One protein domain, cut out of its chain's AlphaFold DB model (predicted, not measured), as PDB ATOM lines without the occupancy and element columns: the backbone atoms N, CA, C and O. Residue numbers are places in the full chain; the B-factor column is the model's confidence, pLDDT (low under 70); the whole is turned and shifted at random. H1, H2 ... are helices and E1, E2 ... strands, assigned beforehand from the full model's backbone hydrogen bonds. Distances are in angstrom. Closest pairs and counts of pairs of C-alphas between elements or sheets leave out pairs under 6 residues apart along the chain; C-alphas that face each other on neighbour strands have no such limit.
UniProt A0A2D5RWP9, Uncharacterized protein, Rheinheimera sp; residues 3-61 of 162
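Overview. This is residues 3 to 61 of the 162 residues of an uncharacterized protein of Rheinheimera sp (UniProt A0A2D5RWP9). A small sheet of three very short strands is covered on one face by one long helix, H2, which crosses it slantwise. Residues 42 to 53 of H2 come within 10 A of the sheet's C-alphas, on E2 and E3; near its other end residues 39 to 43 pack on the short helix H1, and residues 32 to 37, of which 36 and 37 belong to H2, stick out. The printed part has 59 residues, with E1, E2, E3, H1 and H2 in that order along the chain; the sheet, order E1 - E2 - E3, is antiparallel. The class is mixed, helices and strands, and the whole is compact, with a radius of gyration of the C-alphas of 11.7 A, yet elongated, spanning 34 by 19 by 18 A.

Arrangement. E1, residues 3 to 5, E2, residues 12 to 14, and E3, residues 23 to 25, form a meander, each strand the antiparallel neighbour of the one before. The hairpin E1 and E2 has N 4 and O 13 within hydrogen-bond range at 2.9 A. The hairpin E2 and E3 has N 14 and O 23 at 2.8 A. H2, residues 36 to 54, is on the sheet, making two layers, a helix layer on one face of a sheet. Its height over the sheet is 7.0 A, from a local plane only just fitted, to 6 C-alphas. It lies over E3, slantwise to the strands at 47 degrees on the local plane; the closest C-alphas, of Ile 24 and Glu 46, are 6.2 A apart. H1, residues 27 to 30, is not on the sheet; it touches H2 at residues 39 to 43 alone, the C-alphas of Thr 29 and Leu 39 being closest at 6.4 A. Every O i to N i+4 pair of H2 is within hydrogen-bond range; H1 is too short for such a pair.

Along the chain. E1 begins at C-alpha 3, (-20.574, 23.364, -15.530). H2 is 26.2 A long, from C-alpha 36 at (-35.301, 37.955, -33.528) to C-alpha 54 at (-12.350, 32.038, -22.363). E1 and E2 each measure 6.4 A, E3 6.9 A and H1 5.2 A.

Size, cuts and confidence. The C-alphas farthest apart, of Asp 18 and Asp 35, are 33.9 A apart. The printed part has no cut and no long link. Mean pLDDT of the printed part is 82.9, with residues 16 to 20 and 30 to 33 under 70.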
ATOM      1  N   TYR A   3     -19.476  22.415 -15.403       76.69
ATOM      2  CA  TYR A   3     -20.574  23.364 -15.530       76.69
ATOM      3  C   TYR A   3     -20.317  24.493 -14.540       76.69
ATOM      4  O   TYR A   3     -19.970  24.223 -13.389       76.69
ATOM      5  N   LEU A   4     -20.436  25.732 -15.005       84.69
ATOM      6  CA  LEU A   4     -20.379  26.919 -14.164       84.69
ATOM      7  C   LEU A   4     -21.732  27.619 -14.230       84.69
ATOM      8  O   LEU A   4     -22.123  28.127 -15.280       84.69
ATOM      9  N   GLU A   5     -22.438  27.618 -13.106       88.44
ATOM     10  CA  GLU A   5     -23.703  28.326 -12.943       88.44
ATOM     11  C   GLU A   5     -23.418  29.723 -12.398       88.44
ATOM     12  O   GLU A   5     -22.778  29.876 -11.357       88.44
ATOM     13  N   LEU A   6     -23.889  30.751 -13.106       84.62
ATOM     14  CA  LEU A   6     -23.683  32.144 -12.702       84.62
ATOM     15  C   LEU A   6     -24.747  32.634 -11.707       84.62
ATOM     16  O   LEU A   6     -24.651  33.755 -11.222       84.62
ATOM     17  N   ASN A   7     -25.749  31.803 -11.388       84.94
ATOM     18  CA  ASN A   7     -26.866  32.099 -10.474       84.94
ATOM     19  C   ASN A   7     -27.674  33.363 -10.822       84.94
ATOM     20  O   ASN A   7     -28.377  33.909  -9.976       84.94
ATOM     21  N   VAL A   8     -27.612  33.796 -12.079       84.19
ATOM     22  CA  VAL A   8     -28.355  34.929 -12.627       84.19
ATOM     23  C   VAL A   8     -29.013  34.480 -13.928       84.19
ATOM     24  O   VAL A   8     -28.359  33.833 -14.742       84.19
ATOM     25  N   HIS A   9     -30.310  34.759 -14.102       83.44
ATOM     26  CA  HIS A   9     -31.097  34.482 -15.323       83.44
ATOM     27  C   HIS A   9     -30.884  33.091 -15.976       83.44
ATOM     28  O   HIS A   9     -30.956  32.946 -17.199       83.44
ATOM     29  N   GLY A  10     -30.590  32.067 -15.167       83.69
ATOM     30  CA  GLY A  10     -30.326  30.705 -15.641       83.69
ATOM     31  C   GLY A  10     -29.065  30.560 -16.498       83.69
ATOM     32  O   GLY A  10     -28.962  29.604 -17.262       83.69
ATOM     33  N   PHE A  11     -28.113  31.499 -16.424       87.81
ATOM     34  CA  PHE A  11     -26.870  31.417 -17.187       87.81
ATOM     35  C   PHE A  11     -26.004  30.241 -16.713       87.81
ATOM     36  O   PHE A  11     -25.509  30.221 -15.581       87.81
ATOM     37  N   VAL A  12     -25.784  29.284 -17.616       89.62
ATOM     38  CA  VAL A  12     -24.948  28.100 -17.392       89.62
ATOM     39  C   VAL A  12     -23.914  27.981 -18.500       89.62
ATOM     40  O   VAL A  12     -24.254  27.808 -19.674       89.62
ATOM     41  N   ILE A  13     -22.640  28.020 -18.118       89.00
ATOM     42  CA  ILE A  13     -21.511  27.767 -19.010       89.00
ATOM     43  C   ILE A  13     -21.157  26.283 -18.935       89.00
ATOM     44  O   ILE A  13     -20.938  25.737 -17.856       89.00
ATOM     45  N   SER A  14     -21.074  25.628 -20.089       86.88
ATOM     46  CA  SER A  14     -20.682  24.226 -20.220       86.88
ATOM     47  C   SER A  14     -19.417  24.129 -21.067       86.88
ATOM     48  O   SER A  14     -19.424  24.535 -22.230       86.88
ATOM     49  N   GLY A  15     -18.340  23.589 -20.498       76.62
ATOM     50  CA  GLY A  15     -17.058  23.458 -21.195       76.62
ATOM     51  C   GLY A  15     -15.861  23.533 -20.252       76.62
ATOM     52  O   GLY A  15     -16.010  23.592 -19.032       76.62
ATOM     53  N   SER A  16     -14.660  23.497 -20.821       67.44
ATOM     54  CA  SER A  16     -13.417  23.787 -20.102       67.44
ATOM     55  C   SER A  16     -12.880  25.130 -20.578       67.44
ATOM     56  O   SER A  16     -12.980  25.434 -21.760       67.44
ATOM     57  N   GLN A  17     -12.286  25.914 -19.683       67.00
ATOM     58  CA  GLN A  17     -11.621  27.169 -20.050       67.00
ATOM     59  C   GLN A  17     -10.467  26.940 -21.048       67.00
ATOM     60  O   GLN A  17     -10.193  27.803 -21.876       67.00
ATOM     61  N   ASP A  18      -9.867  25.744 -21.006       66.00
ATOM     62  CA  ASP A  18      -8.675  25.361 -21.774       66.00
ATOM     63  C   ASP A  18      -8.971  24.599 -23.083       66.00
ATOM     64  O   ASP A  18      -8.106  24.525 -23.951       66.00
ATOM     65  N   ASP A  19     -10.176  24.035 -23.245       63.53
ATOM     66  CA  ASP A  19     -10.578  23.249 -24.426       63.53
ATOM     67  C   ASP A  19     -11.697  24.006 -25.147       63.53
ATOM     68  O   ASP A  19     -12.772  24.216 -24.588       63.53
ATOM     69  N   GLY A  20     -11.426  24.455 -26.376       63.59
ATOM     70  CA  GLY A  20     -12.113  25.550 -27.080       63.59
ATOM     71  C   GLY A  20     -13.636  25.466 -27.275       63.59
ATOM     72  O   GLY A  20     -14.229  26.456 -27.719       63.59
ATOM     73  N   ASP A  21     -14.278  24.366 -26.891       72.56
ATOM     74  CA  ASP A  21     -15.720  24.148 -26.971       72.56
ATOM     75  C   ASP A  21     -16.415  24.564 -25.665       72.56
ATOM     76  O   ASP A  21     -16.835  23.748 -24.841       72.56
ATOM     77  N   ILE A  22     -16.535  25.882 -25.482       81.50
ATOM     78  CA  ILE A  22     -17.365  26.480 -24.430       81.50
ATOM     79  C   ILE A  22     -18.699  26.890 -25.035       81.50
ATOM     80  O   ILE A  22     -18.749  27.624 -26.022       81.50
ATOM     81  N   THR A  23     -19.769  26.430 -24.403       85.06
ATOM     82  CA  THR A  23     -21.144  26.809 -24.717       85.06
ATOM     83  C   THR A  23     -21.767  27.486 -23.510       85.06
ATOM     84  O   THR A  23     -21.398  27.203 -22.372       85.06
ATOM     85  N   ILE A  24     -22.719  28.374 -23.753       89.44
ATOM     86  CA  ILE A  24     -23.526  28.997 -22.710       89.44
ATOM     87  C   ILE A  24     -24.991  28.852 -23.085       89.44
ATOM     88  O   ILE A  24     -25.338  28.808 -24.267       89.44
ATOM     89  N   LYS A  25     -25.830  28.736 -22.065       86.81
ATOM     90  CA  LYS A  25     -27.283  28.796 -22.183       86.81
ATOM     91  C   LYS A  25     -27.826  29.685 -21.078       86.81
ATOM     92  O   LYS A  25     -27.166  29.844 -20.054       86.81
ATOM     93  N   SER A  26     -29.015  30.221 -21.294       87.81
ATOM     94  CA  SER A  26     -29.766  31.021 -20.331       87.81
ATOM     95  C   SER A  26     -31.251  30.696 -20.431       87.81
ATOM     96  O   SER A  26     -31.721  30.260 -21.486       87.81
ATOM     97  N   ASP A  27     -32.011  30.982 -19.374       85.62
ATOM     98  CA  ASP A  27     -33.471  30.826 -19.410       85.62
ATOM     99  C   ASP A  27     -34.130  31.838 -20.373       85.62
ATOM    100  O   ASP A  27     -35.264  31.660 -20.830       85.62
ATOM    101  N   LEU A  28     -33.392  32.896 -20.724       83.00
ATOM    102  CA  LEU A  28     -33.832  33.998 -21.575       83.00
ATOM    103  C   LEU A  28     -34.073  33.556 -23.026       83.00
ATOM    104  O   LEU A  28     -35.005  34.055 -23.660       83.00
ATOM    105  N   THR A  29     -33.288  32.601 -23.538       72.12
ATOM    106  CA  THR A  29     -33.443  32.053 -24.901       72.12
ATOM    107  C   THR A  29     -34.479  30.932 -24.999       72.12
ATOM    108  O   THR A  29     -34.926  30.614 -26.100       72.12
ATOM    109  N   THR A  30     -34.881  30.344 -23.869       61.00
ATOM    110  CA  THR A  30     -35.934  29.312 -23.786       61.00
ATOM    111  C   THR A  30     -37.327  29.866 -23.514       61.00
ATOM    112  O   THR A  30     -38.302  29.115 -23.535       61.00
ATOM    113  N   SER A  31     -37.441  31.168 -23.249       60.91
ATOM    114  CA  SER A  31     -38.738  31.833 -23.148       60.91
ATOM    115  C   SER A  31     -39.507  31.705 -24.474       60.91
ATOM    116  O   SER A  31     -38.901  31.658 -25.540       60.91
ATOM    117  N   ASN A  32     -40.847  31.683 -24.439       59.00
ATOM    118  CA  ASN A  32     -41.708  31.670 -25.643       59.00
ATOM    119  C   ASN A  32     -41.526  32.911 -26.556       59.00
ATOM    120  O   ASN A  32     -42.312  33.127 -27.479       59.00
ATOM    121  N   ASN A  33     -40.530  33.756 -26.287       66.38
ATOM    122  CA  ASN A  33     -40.212  34.932 -27.065       66.38
ATOM    123  C   ASN A  33     -39.505  34.524 -28.364       66.38
ATOM    124  O   ASN A  33     -38.409  33.965 -28.351       66.38
ATOM    125  N   THR A  34     -40.154  34.802 -29.492       71.50
ATOM    126  CA  THR A  34     -39.639  34.507 -30.836       71.50
ATOM    127  C   THR A  34     -39.092  35.748 -31.545       71.50
ATOM    128  O   THR A  34     -38.675  35.643 -32.699       71.50
ATOM    129  N   ASP A  35     -39.051  36.908 -30.874       79.62
ATOM    130  CA  ASP A  35     -38.555  38.147 -31.470       79.62
ATOM    131  C   ASP A  35     -37.055  38.027 -31.808       79.62
ATOM    132  O   ASP A  35     -36.220  37.795 -30.924       79.62
ATOM    133  N   PRO A  36     -36.671  38.184 -33.086       78.25
ATOM    134  CA  PRO A  36     -35.301  37.955 -33.528       78.25
ATOM    135  C   PRO A  36     -34.306  38.992 -32.995       78.25
ATOM    136  O   PRO A  36     -33.117  38.688 -32.900       78.25
ATOM    137  N   VAL A  37     -34.755  40.200 -32.648       80.69
ATOM    138  CA  VAL A  37     -33.896  41.262 -32.107       80.69
ATOM    139  C   VAL A  37     -33.656  41.048 -30.621       80.69
ATOM    140  O   VAL A  37     -32.504  41.108 -30.196       80.69
ATOM    141  N   TYR A  38     -34.694  40.703 -29.855       86.25
ATOM    142  CA  TYR A  38     -34.533  40.266 -28.469       86.25
ATOM    143  C   TYR A  38     -33.594  39.056 -28.388       86.25
ATOM    144  O   TYR A  38     -32.575  39.095 -27.698       86.25
ATOM    145  N   LEU A  39     -33.874  38.006 -29.167       86.75
ATOM    146  CA  LEU A  39     -33.043  36.802 -29.196       86.75
ATOM    147  C   LEU A  39     -31.617  37.097 -29.681       86.75
ATOM    148  O   LEU A  39     -30.663  36.491 -29.192       86.75
ATOM    149  N   GLY A  40     -31.450  38.031 -30.619       87.12
ATOM    150  CA  GLY A  40     -30.143  38.510 -31.067       87.12
ATOM    151  C   GLY A  40     -29.348  39.181 -29.944       87.12
ATOM    152  O   GLY A  40     -28.179  38.852 -29.747       87.12
ATOM    153  N   ALA A  41     -29.986  40.065 -29.171       89.69
ATOM    154  CA  ALA A  41     -29.364  40.750 -28.041       89.69
ATOM    155  C   ALA A  41     -28.975  39.776 -26.915       89.69
ATOM    156  O   ALA A  41     -27.846  39.821 -26.423       89.69
ATOM    157  N   VAL A  42     -29.859  38.835 -26.566       91.31
ATOM    158  CA  VAL A  42     -29.562  37.798 -25.564       91.31
ATOM    159  C   VAL A  42     -28.393  36.914 -26.014       91.31
ATOM    160  O   VAL A  42     -27.475  36.673 -25.233       91.31
ATOM    161  N   ARG A  43     -28.355  36.490 -27.286       90.56
ATOM    162  CA  ARG A  43     -27.225  35.713 -27.835       90.56
ATOM    163  C   ARG A  43     -25.911  36.492 -27.838       90.56
ATOM    164  O   ARG A  43     -24.845  35.901 -27.653       90.56
ATOM    165  N   ALA A  44     -25.959  37.804 -28.062       91.25
ATOM    166  CA  ALA A  44     -24.776  38.655 -27.985       91.25
ATOM    167  C   ALA A  44     -24.233  38.720 -26.548       91.25
ATOM    168  O   ALA A  44     -23.030  38.546 -26.346       91.25
ATOM    169  N   LEU A  45     -25.115  38.877 -25.554       94.00
ATOM    170  CA  LEU A  45     -24.759  38.823 -24.134       94.00
ATOM    171  C   LEU A  45     -24.156  37.460 -23.753       94.00
ATOM    172  O   LEU A  45     -23.072  37.402 -23.174       94.00
ATOM    173  N   GLU A  46     -24.804  36.365 -24.148       91.81
ATOM    174  CA  GLU A  46     -24.293  34.998 -23.994       91.81
ATOM    175  C   GLU A  46     -22.872  34.859 -24.570       91.81
ATOM    176  O   GLU A  46     -21.940  34.407 -23.896       91.81
ATOM    177  N   THR A  47     -22.671  35.323 -25.803       91.06
ATOM    178  CA  THR A  47     -21.369  35.281 -26.482       91.06
ATOM    179  C   THR A  47     -20.308  36.088 -25.730       91.06
ATOM    180  O   THR A  47     -19.178  35.619 -25.584       91.06
ATOM    181  N   MET A  48     -20.661  37.268 -25.213       94.12
ATOM    182  CA  MET A  48     -19.761  38.117 -24.428       94.12
ATOM    183  C   MET A  48     -19.316  37.428 -23.129       94.12
ATOM    184  O   MET A  48     -18.125  37.438 -22.809       94.12
ATOM    185  N   ILE A  49     -20.241  36.793 -22.402       92.50
ATOM    186  CA  ILE A  49     -19.937  36.044 -21.172       92.50
ATOM    187  C   ILE A  49     -18.979  34.886 -21.489       92.50
ATOM    188  O   ILE A  49     -17.940  34.742 -20.844       92.50
ATOM    189  N   CYS A  50     -19.278  34.111 -22.535       89.94
ATOM    190  CA  CYS A  50     -18.411  33.037 -23.024       89.94
ATOM    191  C   CYS A  50     -17.005  33.530 -23.383       89.94
ATOM    192  O   CYS A  50     -16.015  32.913 -22.991       89.94
ATOM    193  N   ALA A  51     -16.902  34.629 -24.133       89.44
ATOM    194  CA  ALA A  51     -15.624  35.203 -24.541       89.44
ATOM    195  C   ALA A  51     -14.806  35.677 -23.332       89.44
ATOM    196  O   ALA A  51     -13.604  35.424 -23.269       89.44
ATOM    197  N   SER A  52     -15.465  36.294 -22.349       91.31
ATOM    198  CA  SER A  52     -14.838  36.745 -21.101       91.31
ATOM    199  C   SER A  52     -14.290  35.561 -20.307       91.31
ATOM    200  O   SER A  52     -13.124  35.563 -19.912       91.31
ATOM    201  N   PHE A  53     -15.091  34.504 -20.163       89.06
ATOM    202  CA  PHE A  53     -14.665  33.277 -19.500       89.06
ATOM    203  C   PHE A  53     -13.471  32.621 -20.218       89.06
ATOM    204  O   PHE A  53     -12.480  32.290 -19.569       89.06
ATOM    205  N   LYS A  54     -13.497  32.519 -21.559       87.12
ATOM    206  CA  LYS A  54     -12.350  32.038 -22.363       87.12
ATOM    207  C   LYS A  54     -11.096  32.893 -22.185       87.12
ATOM    208  O   LYS A  54      -9.990  32.370 -22.243       87.12
ATOM    209  N   ALA A  55     -11.255  34.195 -21.971       88.06
ATOM    210  CA  ALA A  55     -10.145  35.124 -21.791       88.06
ATOM    211  C   ALA A  55      -9.495  35.057 -20.396       88.06
ATOM    212  O   ALA A  55      -8.566  35.818 -20.129       88.06
ATOM    213  N   GLY A  56      -9.959  34.181 -19.497       87.69
ATOM    214  CA  GLY A  56      -9.428  34.099 -18.133       87.69
ATOM    215  C   GLY A  56     -10.112  35.037 -17.137       87.69
ATOM    216  O   GLY A  56      -9.662  35.131 -15.997       87.69
ATOM    217  N   ILE A  57     -11.169  35.748 -17.546       89.75
ATOM    218  CA  ILE A  57     -11.891  36.672 -16.665       89.75
ATOM    219  C   ILE A  57     -12.768  35.867 -15.705       89.75
ATOM    220  O   ILE A  57     -13.499  34.965 -16.119       89.75
ATOM    221  N   ASP A  58     -12.718  36.226 -14.423       89.75
ATOM    222  CA  ASP A  58     -13.620  35.682 -13.413       89.75
ATOM    223  C   ASP A  58     -15.030  36.283 -13.564       89.75
ATOM    224  O   ASP A  58     -15.343  37.379 -13.089       89.75
ATOM    225  N   VAL A  59     -15.881  35.531 -14.259       91.06
ATOM    226  CA  VAL A  59     -17.286  35.871 -14.531       91.06
ATOM    227  C   VAL A  59     -18.209  35.672 -13.322       91.06
ATOM    228  O   VAL A  59     -19.387  36.001 -13.405       91.06
ATOM    229  N   CYS A  60     -17.703  35.147 -12.201       91.06
ATOM    230  CA  CYS A  60     -18.465  34.971 -10.961       91.06
ATOM    231  C   CYS A  60     -18.306  36.146  -9.989       91.06
ATOM    232  O   CYS A  60     -18.877  36.125  -8.896       91.06
ATOM    233  N   THR A  61     -17.529  37.168 -10.354       93.25
ATOM    234  CA  THR A  61     -17.370  38.354  -9.511       93.25
ATOM    235  C   THR A  61     -18.698  39.113  -9.378       93.25
ATOM    236  O   THR A  61     -19.421  39.252 -10.367       93.25
TER     237      THR A  61